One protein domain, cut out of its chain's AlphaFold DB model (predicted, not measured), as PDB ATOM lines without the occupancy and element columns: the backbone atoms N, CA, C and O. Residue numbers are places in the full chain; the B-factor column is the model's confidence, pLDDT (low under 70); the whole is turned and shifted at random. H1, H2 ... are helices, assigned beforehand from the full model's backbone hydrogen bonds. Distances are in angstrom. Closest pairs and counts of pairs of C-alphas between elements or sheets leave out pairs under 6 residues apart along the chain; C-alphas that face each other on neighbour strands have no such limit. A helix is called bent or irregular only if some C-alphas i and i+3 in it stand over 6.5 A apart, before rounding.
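Overview. This is residues 129 to 213 of the 242 residues of an uncharacterized protein of Rhizophagus irregularis (strain DAOM 181602 / DAOM 197198 / MUCL 43194) (UniProt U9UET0). The long helix H3 makes one side of a loose, open frame; H2 makes a corner with its first end, H1 packs on H2, and a loop past the other end folds back to H4, which touches no helix. The printed part has 85 residues with four named helices, H1 to H4 in order, and no named strand: all helix, radius of gyration of the C-alphas 16.3 A, spans 50 by 28 by 23 A.

Arrangement. H3, residues 171 to 188, touches H2, residues 151 to 165, with residue 171 alone, about perpendicular at 86 degrees; the closest C-alphas, of Gln 161 and Val 171, are 5.8 A apart. H1, residues 131 to 143, touches H2 at a steep tilt of 67 degrees, only just short of about perpendicular, opposite ways; the closest C-alphas, of Ala 134 and Cys 156, are 5.4 A apart. H1, with residues 138 to 142 alone, only just touches residues 175 to 179 of H3, with 3 pairs of C-alphas within 8 A; the closest, of Ile 138 and Glu 175, are 6.5 A apart. H4, residues 199 to 209, is apart from H2 and H3, and close to but not clearly touching H1. Every O i to N i+4 pair is within hydrogen-bond range in H1, H3 and H4, and 9 of 11 in H2.

Along the chain. H3 is 25.8 A long, H2 21.7 A, H1 17.7 A and H4 15.2 A. C-alpha 131 is at (-23.791, 23.511, -44.174), C-alpha 209 at (-28.365, -3.402, -20.580). H2 is irregular: C-alphas 152 and 155 are 7.0 A apart.

Size, cuts and confidence. The C-alphas farthest apart, of Ala 166 and Asp 212, are 51.9 A apart. The printed part has no cut and no long link. Confidence is under 70 at residues 184 to 202 and 213.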
ATOM      1  N   ARG A 129     -21.266  26.891 -47.629       92.50
ATOM      2  CA  ARG A 129     -20.368  27.232 -46.511       92.50
ATOM      3  C   ARG A 129     -21.002  27.015 -45.135       92.50
ATOM      4  O   ARG A 129     -20.312  26.556 -44.229       92.50
ATOM      5  N   ASP A 130     -22.283  27.345 -44.982       93.38
ATOM      6  CA  ASP A 130     -22.994  27.233 -43.703       93.38
ATOM      7  C   ASP A 130     -23.668  25.864 -43.490       93.38
ATOM      8  O   ASP A 130     -24.494  25.661 -42.595       93.38
ATOM      9  N   TRP A 131     -23.279  24.868 -44.292       94.56
ATOM     10  CA  TRP A 131     -23.791  23.511 -44.174       94.56
ATOM     11  C   TRP A 131     -23.671  22.910 -42.768       94.56
ATOM     12  O   TRP A 131     -24.631  22.268 -42.349       94.56
ATOM     13  N   PRO A 132     -22.587  23.095 -41.986       93.06
ATOM     14  CA  PRO A 132     -22.520  22.537 -40.633       93.06
ATOM     15  C   PRO A 132     -23.684  22.977 -39.730       93.06
ATOM     16  O   PRO A 132     -24.231  22.153 -38.988       93.06
ATOM     17  N   ASN A 133     -24.103  24.242 -39.830       92.56
ATOM     18  CA  ASN A 133     -25.209  24.788 -39.046       92.56
ATOM     19  C   ASN A 133     -26.557  24.286 -39.571       92.56
ATOM     20  O   ASN A 133     -27.350  23.754 -38.789       92.56
ATOM     21  N   ALA A 134     -26.775  24.334 -40.887       93.19
ATOM     22  CA  ALA A 134     -28.003  23.823 -41.497       93.19
ATOM     23  C   ALA A 134     -28.178  22.306 -41.281       93.19
ATOM     24  O   ALA A 134     -29.253  21.841 -40.901       93.19
ATOM     25  N   LYS A 135     -27.102  21.521 -41.410       93.06
ATOM     26  CA  LYS A 135     -27.062  20.088 -41.074       93.06
ATOM     27  C   LYS A 135     -27.454  19.877 -39.617       93.06
ATOM     28  O   LYS A 135     -28.309  19.044 -39.331       93.06
ATOM     29  N   SER A 136     -26.870  20.631 -38.688       89.88
ATOM     30  CA  SER A 136     -27.210  20.532 -37.265       89.88
ATOM     31  C   SER A 136     -28.699  20.804 -37.008       89.88
ATOM     32  O   SER A 136     -29.345  20.031 -36.295       89.88
ATOM     33  N   ALA A 137     -29.259  21.837 -37.641       92.38
ATOM     34  CA  ALA A 137     -30.674  22.187 -37.560       92.38
ATOM     35  C   ALA A 137     -31.590  21.076 -38.103       92.38
ATOM     36  O   ALA A 137     -32.498  20.623 -37.403       92.38
ATOM     37  N   ILE A 138     -31.304  20.562 -39.307       90.81
ATOM     38  CA  ILE A 138     -32.049  19.456 -39.932       90.81
ATOM     39  C   ILE A 138     -32.011  18.202 -39.052       90.81
ATOM     40  O   ILE A 138     -33.041  17.576 -38.791       90.81
ATOM     41  N   TYR A 139     -30.835  17.825 -38.545       88.06
ATOM     42  CA  TYR A 139     -30.707  16.644 -37.693       88.06
ATOM     43  C   TYR A 139     -31.436  16.800 -36.354       88.06
ATOM     44  O   TYR A 139     -32.002  15.808 -35.885       88.06
ATOM     45  N   SER A 140     -31.449  17.992 -35.743       86.00
ATOM     46  CA  SER A 140     -32.254  18.251 -34.538       86.00
ATOM     47  C   SER A 140     -33.750  18.198 -34.838       86.00
ATOM     48  O   SER A 140     -34.450  17.470 -34.137       86.00
ATOM     49  N   LYS A 141     -34.232  18.835 -35.916       86.69
ATOM     50  CA  LYS A 141     -35.641  18.755 -36.340       86.69
ATOM     51  C   LYS A 141     -36.095  17.305 -36.523       86.69
ATOM     52  O   LYS A 141     -37.118  16.902 -35.979       86.69
ATOM     53  N   ILE A 142     -35.301  16.495 -37.232       83.69
ATOM     54  CA  ILE A 142     -35.604  15.073 -37.452       83.69
ATOM     55  C   ILE A 142     -35.586  14.285 -36.135       83.69
ATOM     56  O   ILE A 142     -36.424  13.411 -35.954       83.69
ATOM     57  N   ARG A 143     -34.627  14.545 -35.236       81.56
ATOM     58  CA  ARG A 143     -34.493  13.831 -33.950       81.56
ATOM     59  C   ARG A 143     -35.650  14.122 -32.997       81.56
ATOM     60  O   ARG A 143     -36.053  13.230 -32.265       81.56
ATOM     61  N   GLN A 144     -36.131  15.359 -32.994       79.19
ATOM     62  CA  GLN A 144     -37.212  15.825 -32.128       79.19
ATOM     63  C   GLN A 144     -38.597  15.692 -32.780       79.19
ATOM     64  O   GLN A 144     -39.573  16.173 -32.216       79.19
ATOM     65  N   GLU A 145     -38.673  15.132 -33.994       81.06
ATOM     66  CA  GLU A 145     -39.900  15.042 -34.802       81.06
ATOM     67  C   GLU A 145     -40.661  16.375 -34.922       81.06
ATOM     68  O   GLU A 145     -41.886  16.430 -34.996       81.06
ATOM     69  N   SER A 146     -39.918  17.482 -34.938       80.19
ATOM     70  CA  SER A 146     -40.489  18.825 -34.940       80.19
ATOM     71  C   SER A 146     -40.977  19.229 -36.329       80.19
ATOM     72  O   SER A 146     -40.360  18.906 -37.345       80.19
ATOM     73  N   VAL A 147     -42.073  19.988 -36.373       80.19
ATOM     74  CA  VAL A 147     -42.628  20.522 -37.630       80.19
ATOM     75  C   VAL A 147     -41.781  21.684 -38.156       80.19
ATOM     76  O   VAL A 147     -41.511  21.764 -39.352       80.19
ATOM     77  N   ASN A 148     -41.307  22.549 -37.256       85.62
ATOM     78  CA  ASN A 148     -40.589  23.778 -37.586       85.62
ATOM     79  C   ASN A 148     -39.134  23.740 -37.105       85.62
ATOM     80  O   ASN A 148     -38.790  23.007 -36.179       85.62
ATOM     81  N   TYR A 149     -38.300  24.575 -37.721       88.69
ATOM     82  CA  TYR A 149     -36.943  24.860 -37.262       88.69
ATOM     83  C   TYR A 149     -36.948  25.826 -36.071       88.69
ATOM     84  O   TYR A 149     -37.829  26.684 -35.963       88.69
ATOM     85  N   GLY A 150     -35.956  25.700 -35.183       83.12
ATOM     86  CA  GLY A 150     -35.771  26.625 -34.067       83.12
ATOM     87  C   GLY A 150     -35.444  28.039 -34.553       83.12
ATOM     88  O   GLY A 150     -34.888  28.216 -35.636       83.12
ATOM     89  N   GLN A 151     -35.756  29.064 -33.752       83.56
ATOM     90  CA  GLN A 151     -35.545  30.466 -34.139       83.56
ATOM     91  C   GLN A 151     -34.084  30.763 -34.522       83.56
ATOM     92  O   GLN A 151     -33.842  31.448 -35.513       83.56
ATOM     93  N   ARG A 152     -33.122  30.193 -33.784       84.00
ATOM     94  CA  ARG A 152     -31.678  30.315 -34.059       84.00
ATOM     95  C   ARG A 152     -31.232  29.639 -35.355       84.00
ATOM     96  O   ARG A 152     -30.188  29.985 -35.885       84.00
ATOM     97  N   ASP A 153     -32.004  28.672 -35.841       90.88
ATOM     98  CA  ASP A 153     -31.690  27.926 -37.056       90.88
ATOM     99  C   ASP A 153     -32.355  28.562 -38.301       90.88
ATOM    100  O   ASP A 153     -32.078  28.160 -39.426       90.88
ATOM    101  N   LYS A 154     -33.241  29.561 -38.144       90.69
ATOM    102  CA  LYS A 154     -33.984  30.141 -39.279       90.69
ATOM    103  C   LYS A 154     -33.084  30.792 -40.320       90.69
ATOM    104  O   LYS A 154     -33.380  30.681 -41.505       90.69
ATOM    105  N   GLU A 155     -32.022  31.471 -39.898       93.50
ATOM    106  CA  GLU A 155     -31.105  32.158 -40.811       93.50
ATOM    107  C   GLU A 155     -30.378  31.148 -41.708       93.50
ATOM    108  O   GLU A 155     -30.554  31.188 -42.925       93.50
ATOM    109  N   CYS A 156     -29.702  30.155 -41.118       93.19
ATOM    110  CA  CYS A 156     -28.967  29.135 -41.873       93.19
ATOM    111  C   CYS A 156     -29.871  28.279 -42.773       93.19
ATOM    112  O   CYS A 156     -29.485  27.907 -43.882       93.19
ATOM    113  N   ILE A 157     -31.103  27.989 -42.338       96.00
ATOM    114  CA  ILE A 157     -32.088  27.268 -43.152       96.00
ATOM    115  C   ILE A 157     -32.598  28.130 -44.310       96.00
ATOM    116  O   ILE A 157     -32.759  27.617 -45.416       96.00
ATOM    117  N   SER A 158     -32.810  29.430 -44.091       95.50
ATOM    118  CA  SER A 158     -33.213  30.352 -45.164       95.50
ATOM    119  C   SER A 158     -32.102  30.502 -46.207       95.50
ATOM    120  O   SER A 158     -32.371  30.492 -47.408       95.50
ATOM    121  N   GLU A 159     -30.845  30.583 -45.765       95.56
ATOM    122  CA  GLU A 159     -29.679  30.587 -46.653       95.56
ATOM    123  C   GLU A 159     -29.564  29.286 -47.453       95.56
ATOM    124  O   GLU A 159     -29.381  29.332 -48.673       95.56
ATOM    125  N   LEU A 160     -29.737  28.133 -46.797       94.19
ATOM    126  CA  LEU A 160     -29.768  26.837 -47.471       94.19
ATOM    127  C   LEU A 160     -30.897  26.785 -48.510       94.19
ATOM    128  O   LEU A 160     -30.680  26.319 -49.625       94.19
ATOM    129  N   GLN A 161     -32.089  27.281 -48.181       94.56
ATOM    130  CA  GLN A 161     -33.220  27.283 -49.105       94.56
ATOM    131  C   GLN A 161     -32.925  28.104 -50.365       94.56
ATOM    132  O   GLN A 161     -33.165  27.626 -51.472       94.56
ATOM    133  N   ASN A 162     -32.343  29.295 -50.216       94.50
ATOM    134  CA  ASN A 162     -31.928  30.119 -51.353       94.50
ATOM    135  C   ASN A 162     -30.839  29.436 -52.194       94.50
ATOM    136  O   ASN A 162     -30.881  29.487 -53.421       94.50
ATOM    137  N   PHE A 163     -29.883  28.761 -51.550       92.31
ATOM    138  CA  PHE A 163     -28.848  27.993 -52.245       92.31
ATOM    139  C   PHE A 163     -29.447  26.854 -53.091       92.31
ATOM    140  O   PHE A 163     -29.056  26.659 -54.242       92.31
ATOM    141  N   LEU A 164     -30.427  26.129 -52.548       87.75
ATOM    142  CA  LEU A 164     -31.062  24.984 -53.208       87.75
ATOM    143  C   LEU A 164     -32.010  25.378 -54.350       87.75
ATOM    144  O   LEU A 164     -32.188  24.595 -55.287       87.75
ATOM    145  N   GLN A 165     -32.567  26.594 -54.338       89.44
ATOM    146  CA  GLN A 165     -33.401  27.097 -55.440       89.44
ATOM    147  C   GLN A 165     -32.674  27.057 -56.790       89.44
ATOM    148  O   GLN A 165     -33.303  26.774 -57.809       89.44
ATOM    149  N   ALA A 166     -31.353  27.267 -56.807       85.62
ATOM    150  CA  ALA A 166     -30.546  27.215 -58.027       85.62
ATOM    151  C   ALA A 166     -30.595  25.847 -58.736       85.62
ATOM    152  O   ALA A 166     -30.353  25.768 -59.940       85.62
ATOM    153  N   VAL A 167     -30.921  24.782 -58.001       81.88
ATOM    154  CA  VAL A 167     -31.063  23.410 -58.513       81.88
ATOM    155  C   VAL A 167     -32.494  22.881 -58.372       81.88
ATOM    156  O   VAL A 167     -32.717  21.677 -58.474       81.88
ATOM    157  N   ASN A 168     -33.469  23.774 -58.166       85.12
ATOM    158  CA  ASN A 168     -34.886  23.447 -57.994       85.12
ATOM    159  C   ASN A 168     -35.144  22.417 -56.876       85.12
ATOM    160  O   ASN A 168     -35.957  21.508 -57.032       85.12
ATOM    161  N   MET A 169     -34.427  22.557 -55.759       82.75
ATOM    162  CA  MET A 169     -34.608  21.735 -54.565       82.75
ATOM    163  C   MET A 169     -35.090  22.568 -53.383       82.75
ATOM    164  O   MET A 169     -34.878  23.781 -53.305       82.75
ATOM    165  N   THR A 170     -35.715  21.883 -52.436       88.44
ATOM    166  CA  THR A 170     -36.190  22.433 -51.168       88.44
ATOM    167  C   THR A 170     -35.405  21.860 -49.994       88.44
ATOM    168  O   THR A 170     -34.697  20.856 -50.112       88.44
ATOM    169  N   VAL A 171     -35.525  22.493 -48.827       88.94
ATOM    170  CA  VAL A 171     -34.919  21.964 -47.596       88.94
ATOM    171  C   VAL A 171     -35.592  20.643 -47.208       88.94
ATOM    172  O   VAL A 171     -34.927  19.720 -46.737       88.94
ATOM    173  N   GLU A 172     -36.887  20.507 -47.486       85.81
ATOM    174  CA  GLU A 172     -37.660  19.284 -47.301       85.81
ATOM    175  C   GLU A 172     -37.093  18.112 -48.118       85.81
ATOM    176  O   GLU A 172     -37.029  16.992 -47.606       85.81
ATOM    177  N   ASP A 173     -36.597  18.353 -49.336       79.81
ATOM    178  CA  ASP A 173     -35.931  17.316 -50.137       79.81
ATOM    179  C   ASP A 173     -34.663  16.797 -49.439       79.81
ATOM    180  O   ASP A 173     -34.418  15.589 -49.385       79.81
ATOM    181  N   ILE A 174     -33.887  17.693 -48.818       89.19
ATOM    182  CA  ILE A 174     -32.705  17.325 -48.024       89.19
ATOM    183  C   ILE A 174     -33.104  16.528 -46.778       89.19
ATOM    184  O   ILE A 174     -32.474  15.517 -46.450       89.19
ATOM    185  N   GLU A 175     -34.168  16.944 -46.084       87.50
ATOM    186  CA  GLU A 175     -34.713  16.201 -44.944       87.50
ATOM    187  C   GLU A 175     -35.119  14.778 -45.350       87.50
ATOM    188  O   GLU A 175     -34.777  13.816 -44.652       87.50
ATOM    189  N   LEU A 176     -35.818  14.633 -46.482       81.69
ATOM    190  CA  LEU A 176     -36.231  13.344 -47.037       81.69
ATOM    191  C   LEU A 176     -35.025  12.463 -47.357       81.69
ATOM    192  O   LEU A 176     -35.010  11.296 -46.967       81.69
ATOM    193  N   MET A 177     -33.985  13.013 -47.979       83.25
ATOM    194  CA  MET A 177     -32.740  12.301 -48.275       83.25
ATOM    195  C   MET A 177     -32.015  11.823 -47.004       83.25
ATOM    196  O   MET A 177     -31.552  10.680 -46.926       83.25
ATOM    197  N   ILE A 178     -31.958  12.651 -45.958       84.25
ATOM    198  CA  ILE A 178     -31.367  12.264 -44.666       84.25
ATOM    199  C   ILE A 178     -32.209  11.175 -43.982       84.25
ATOM    200  O   ILE A 178     -31.653  10.206 -43.449       84.25
ATOM    201  N   ARG A 179     -33.545  11.286 -44.011       80.12
ATOM    202  CA  ARG A 179     -34.463  10.246 -43.506       80.12
ATOM    203  C   ARG A 179     -34.316   8.946 -44.291       80.12
ATOM    204  O   ARG A 179     -34.269   7.878 -43.680       80.12
ATOM    205  N   PHE A 180     -34.168   9.031 -45.609       76.38
ATOM    206  CA  PHE A 180     -33.895   7.899 -46.483       76.38
ATOM    207  C   PHE A 180     -32.594   7.197 -46.082       76.38
ATOM    208  O   PHE A 180     -32.617   5.991 -45.860       76.38
ATOM    209  N   LYS A 181     -31.486   7.924 -45.869       75.88
ATOM    210  CA  LYS A 181     -30.225   7.321 -45.389       75.88
ATOM    211  C   LYS A 181     -30.389   6.622 -44.038       75.88
ATOM    212  O   LYS A 181     -29.899   5.507 -43.867       75.88
ATOM    213  N   LYS A 182     -31.103   7.239 -43.088       75.38
ATOM    214  CA  LYS A 182     -31.407   6.622 -41.784       75.38
ATOM    215  C   LYS A 182     -32.229   5.337 -41.941       75.38
ATOM    216  O   LYS A 182     -31.912   4.328 -41.313       75.38
ATOM    217  N   ARG A 183     -33.260   5.354 -42.792       71.50
ATOM    218  CA  ARG A 183     -34.127   4.197 -43.062       71.50
ATOM    219  C   ARG A 183     -33.398   3.084 -43.809       71.50
ATOM    220  O   ARG A 183     -33.508   1.935 -43.404       71.50
ATOM    221  N   SER A 184     -32.629   3.427 -44.837       66.25
ATOM    222  CA  SER A 184     -31.772   2.504 -45.580       66.25
ATOM    223  C   SER A 184     -30.832   1.788 -44.609       66.25
ATOM    224  O   SER A 184     -30.893   0.569 -44.494       66.25
ATOM    225  N   ASN A 185     -30.084   2.519 -43.773       67.06
ATOM    226  CA  ASN A 185     -29.233   1.902 -42.749       67.06
ATOM    227  C   ASN A 185     -30.018   0.970 -41.803       67.06
ATOM    228  O   ASN A 185     -29.550  -0.127 -41.512       67.06
ATOM    229  N   LYS A 186     -31.232   1.343 -41.371       64.88
ATOM    230  CA  LYS A 186     -32.105   0.462 -40.570       64.88
ATOM    231  C   LYS A 186     -32.460  -0.830 -41.310       64.88
ATOM    232  O   LYS A 186     -32.442  -1.895 -40.707       64.88
ATOM    233  N   GLU A 187     -32.817  -0.752 -42.588       61.44
ATOM    234  CA  GLU A 187     -33.215  -1.917 -43.387       61.44
ATOM    235  C   GLU A 187     -32.023  -2.828 -43.717       61.44
ATOM    236  O   GLU A 187     -32.168  -4.048 -43.655       61.44
ATOM    237  N   PHE A 188     -30.832  -2.259 -43.921       56.84
ATOM    238  CA  PHE A 188     -29.583  -3.003 -44.107       56.84
ATOM    239  C   PHE A 188     -29.052  -3.677 -42.835       56.84
ATOM    240  O   PHE A 188     -28.462  -4.751 -42.919       56.84
ATOM    241  N   HIS A 189     -29.263  -3.081 -41.657       56.72
ATOM    242  CA  HIS A 189     -28.759  -3.600 -40.378       56.72
ATOM    243  C   HIS A 189     -29.790  -4.406 -39.573       56.72
ATOM    244  O   HIS A 189     -29.511  -4.804 -38.444       56.72
ATOM    245  N   LYS A 190     -30.954  -4.729 -40.151       49.28
ATOM    246  CA  LYS A 190     -32.009  -5.556 -39.526       49.28
ATOM    247  C   LYS A 190     -31.605  -7.016 -39.219       49.28
ATOM    248  O   LYS A 190     -32.474  -7.811 -38.881       49.28
ATOM    249  N   GLY A 191     -30.322  -7.365 -39.327       42.44
ATOM    250  CA  GLY A 191     -29.782  -8.674 -38.964       42.44
ATOM    251  C   GLY A 191     -29.505  -8.861 -37.472       42.44
ATOM    252  O   GLY A 191     -29.680  -9.968 -36.991       42.44
ATOM    253  N   GLU A 192     -29.148  -7.823 -36.706       43.03
ATOM    254  CA  GLU A 192     -28.809  -7.987 -35.282       43.03
ATOM    255  C   GLU A 192     -29.088  -6.705 -34.471       43.03
ATOM    256  O   GLU A 192     -28.559  -5.634 -34.758       43.03
ATOM    257  N   TYR A 193     -29.936  -6.839 -33.444       43.16
ATOM    258  CA  TYR A 193     -30.003  -6.075 -32.182       43.16
ATOM    259  C   TYR A 193     -30.033  -4.538 -32.156       43.16
ATOM    260  O   TYR A 193     -30.133  -3.970 -31.071       43.16
ATOM    261  N   LEU A 194     -30.056  -3.830 -33.279       43.41
ATOM    262  CA  LEU A 194     -30.308  -2.387 -33.281       43.41
ATOM    263  C   LEU A 194     -31.779  -2.126 -33.609       43.41
ATOM    264  O   LEU A 194     -32.131  -1.575 -34.653       43.41
ATOM    265  N   LYS A 195     -32.666  -2.498 -32.670       43.69
ATOM    266  CA  LYS A 195     -33.931  -1.766 -32.530       43.69
ATOM    267  C   LYS A 195     -33.517  -0.297 -32.433       43.69
ATOM    268  O   LYS A 195     -32.799   0.083 -31.513       43.69
ATOM    269  N   HIS A 196     -33.908   0.519 -33.406       46.75
ATOM    270  CA  HIS A 196     -33.953   1.952 -33.173       46.75
ATOM    271  C   HIS A 196     -35.037   2.158 -32.134       46.75
ATOM    272  O   HIS A 196     -36.222   2.156 -32.447       46.75
ATOM    273  N   LEU A 197     -34.582   2.188 -30.897       52.81
ATOM    274  CA  LEU A 197     -35.346   2.624 -29.764       52.81
ATOM    275  C   LEU A 197     -35.490   4.137 -29.937       52.81
ATOM    276  O   LEU A 197     -34.521   4.803 -30.333       52.81
ATOM    277  N   GLU A 198     -36.677   4.675 -29.675       56.16
ATOM    278  CA  GLU A 198     -36.863   6.124 -29.545       56.16
ATOM    279  C   GLU A 198     -35.744   6.707 -28.664       56.16
ATOM    280  O   GLU A 198     -35.283   6.000 -27.769       56.16
ATOM    281  N   PRO A 199     -35.264   7.953 -28.843       61.81
ATOM    282  CA  PRO A 199     -34.130   8.486 -28.071       61.81
ATOM    283  C   PRO A 199     -34.234   8.234 -26.555       61.81
ATOM    284  O   PRO A 199     -33.236   7.955 -25.888       61.81
ATOM    285  N   LYS A 200     -35.467   8.252 -26.033       64.25
ATOM    286  CA  LYS A 200     -35.810   7.881 -24.660       64.25
ATOM    287  C   LYS A 200     -35.605   6.388 -24.367       64.25
ATOM    288  O   LYS A 200     -34.899   6.040 -23.428       64.25
ATOM    289  N   GLU A 201     -36.161   5.517 -25.196       65.81
ATOM    290  CA  GLU A 201     -36.051   4.061 -25.080       65.81
ATOM    291  C   GLU A 201     -34.590   3.588 -25.306       65.81
ATOM    292  O   GLU A 201     -34.114   2.659 -24.655       65.81
ATOM    293  N   ALA A 202     -33.821   4.280 -26.161       68.19
ATOM    294  CA  ALA A 202     -32.391   4.051 -26.384       68.19
ATOM    295  C   ALA A 202     -31.577   4.327 -25.123       68.19
ATOM    296  O   ALA A 202     -30.656   3.580 -24.795       68.19
ATOM    297  N   ARG A 203     -31.936   5.390 -24.398       72.81
ATOM    298  CA  ARG A 203     -31.318   5.737 -23.124       72.81
ATOM    299  C   ARG A 203     -31.718   4.771 -22.014       72.81
ATOM    300  O   ARG A 203     -30.858   4.367 -21.238       72.81
ATOM    301  N   GLU A 204     -32.989   4.387 -21.945       77.25
ATOM    302  CA  GLU A 204     -33.485   3.405 -20.971       77.25
ATOM    303  C   GLU A 204     -32.761   2.062 -21.133       77.25
ATOM    304  O   GLU A 204     -32.211   1.537 -20.164       77.25
ATOM    305  N   ASN A 205     -32.635   1.566 -22.367       75.38
ATOM    306  CA  ASN A 205     -31.862   0.356 -22.641       75.38
ATOM    307  C   ASN A 205     -30.358   0.554 -22.429       75.38
ATOM    308  O   ASN A 205     -29.710  -0.322 -21.866       75.38
ATOM    309  N   PHE A 206     -29.787   1.707 -22.790       80.06
ATOM    310  CA  PHE A 206     -28.391   2.012 -22.468       80.06
ATOM    311  C   PHE A 206     -28.125   1.947 -20.958       80.06
ATOM    312  O   PHE A 206     -27.098   1.428 -20.535       80.06
ATOM    313  N   GLU A 207     -29.026   2.437 -20.109       80.62
ATOM    314  CA  GLU A 207     -28.806   2.350 -18.665       80.62
ATOM    315  C   GLU A 207     -28.976   0.915 -18.147       80.62
ATOM    316  O   GLU A 207     -28.139   0.466 -17.353       80.62
ATOM    317  N   ALA A 208     -29.985   0.191 -18.646       80.31
ATOM    318  CA  ALA A 208     -30.371  -1.140 -18.180       80.31
ATOM    319  C   ALA A 208     -29.461  -2.283 -18.663       80.31
ATOM    320  O   ALA A 208     -29.184  -3.200 -17.893       80.31
ATOM    321  N   SER A 209     -28.998  -2.252 -19.916       79.19
ATOM    322  CA  SER A 209     -28.365  -3.402 -20.580       79.19
ATOM    323  C   SER A 209     -27.005  -3.101 -21.219       79.19
ATOM    324  O   SER A 209     -26.540  -3.860 -22.072       79.19
ATOM    325  N   PHE A 210     -26.317  -2.026 -20.802       76.62
ATOM    326  CA  PHE A 210     -24.962  -1.758 -21.301       76.62
ATOM    327  C   PHE A 210     -23.989  -2.892 -20.939       76.62
ATOM    328  O   PHE A 210     -23.889  -3.223 -19.754       76.62
ATOM    329  N   PRO A 211     -23.224  -3.437 -21.900       75.81
ATOM    330  CA  PRO A 211     -22.318  -4.549 -21.639       75.81
ATOM    331  C   PRO A 211     -21.247  -4.200 -20.603       75.81
ATOM    332  O   PRO A 211     -20.548  -3.190 -20.736       75.81
ATOM    333  N   ASP A 212     -21.050  -5.070 -19.608       76.31
ATOM    334  CA  ASP A 212     -20.018  -4.883 -18.578       76.31
ATOM    335  C   ASP A 212     -18.604  -4.825 -19.170       76.31
ATOM    336  O   ASP A 212     -17.763  -4.056 -18.704       76.31
ATOM    337  N   SER A 213     -18.358  -5.559 -20.259       66.69
ATOM    338  CA  SER A 213     -17.093  -5.526 -21.004       66.69
ATOM    339  C   SER A 213     -16.762  -4.148 -21.592       66.69
ATOM    340  O   SER A 213     -15.599  -3.866 -21.870       66.69
TER     341      SER A 213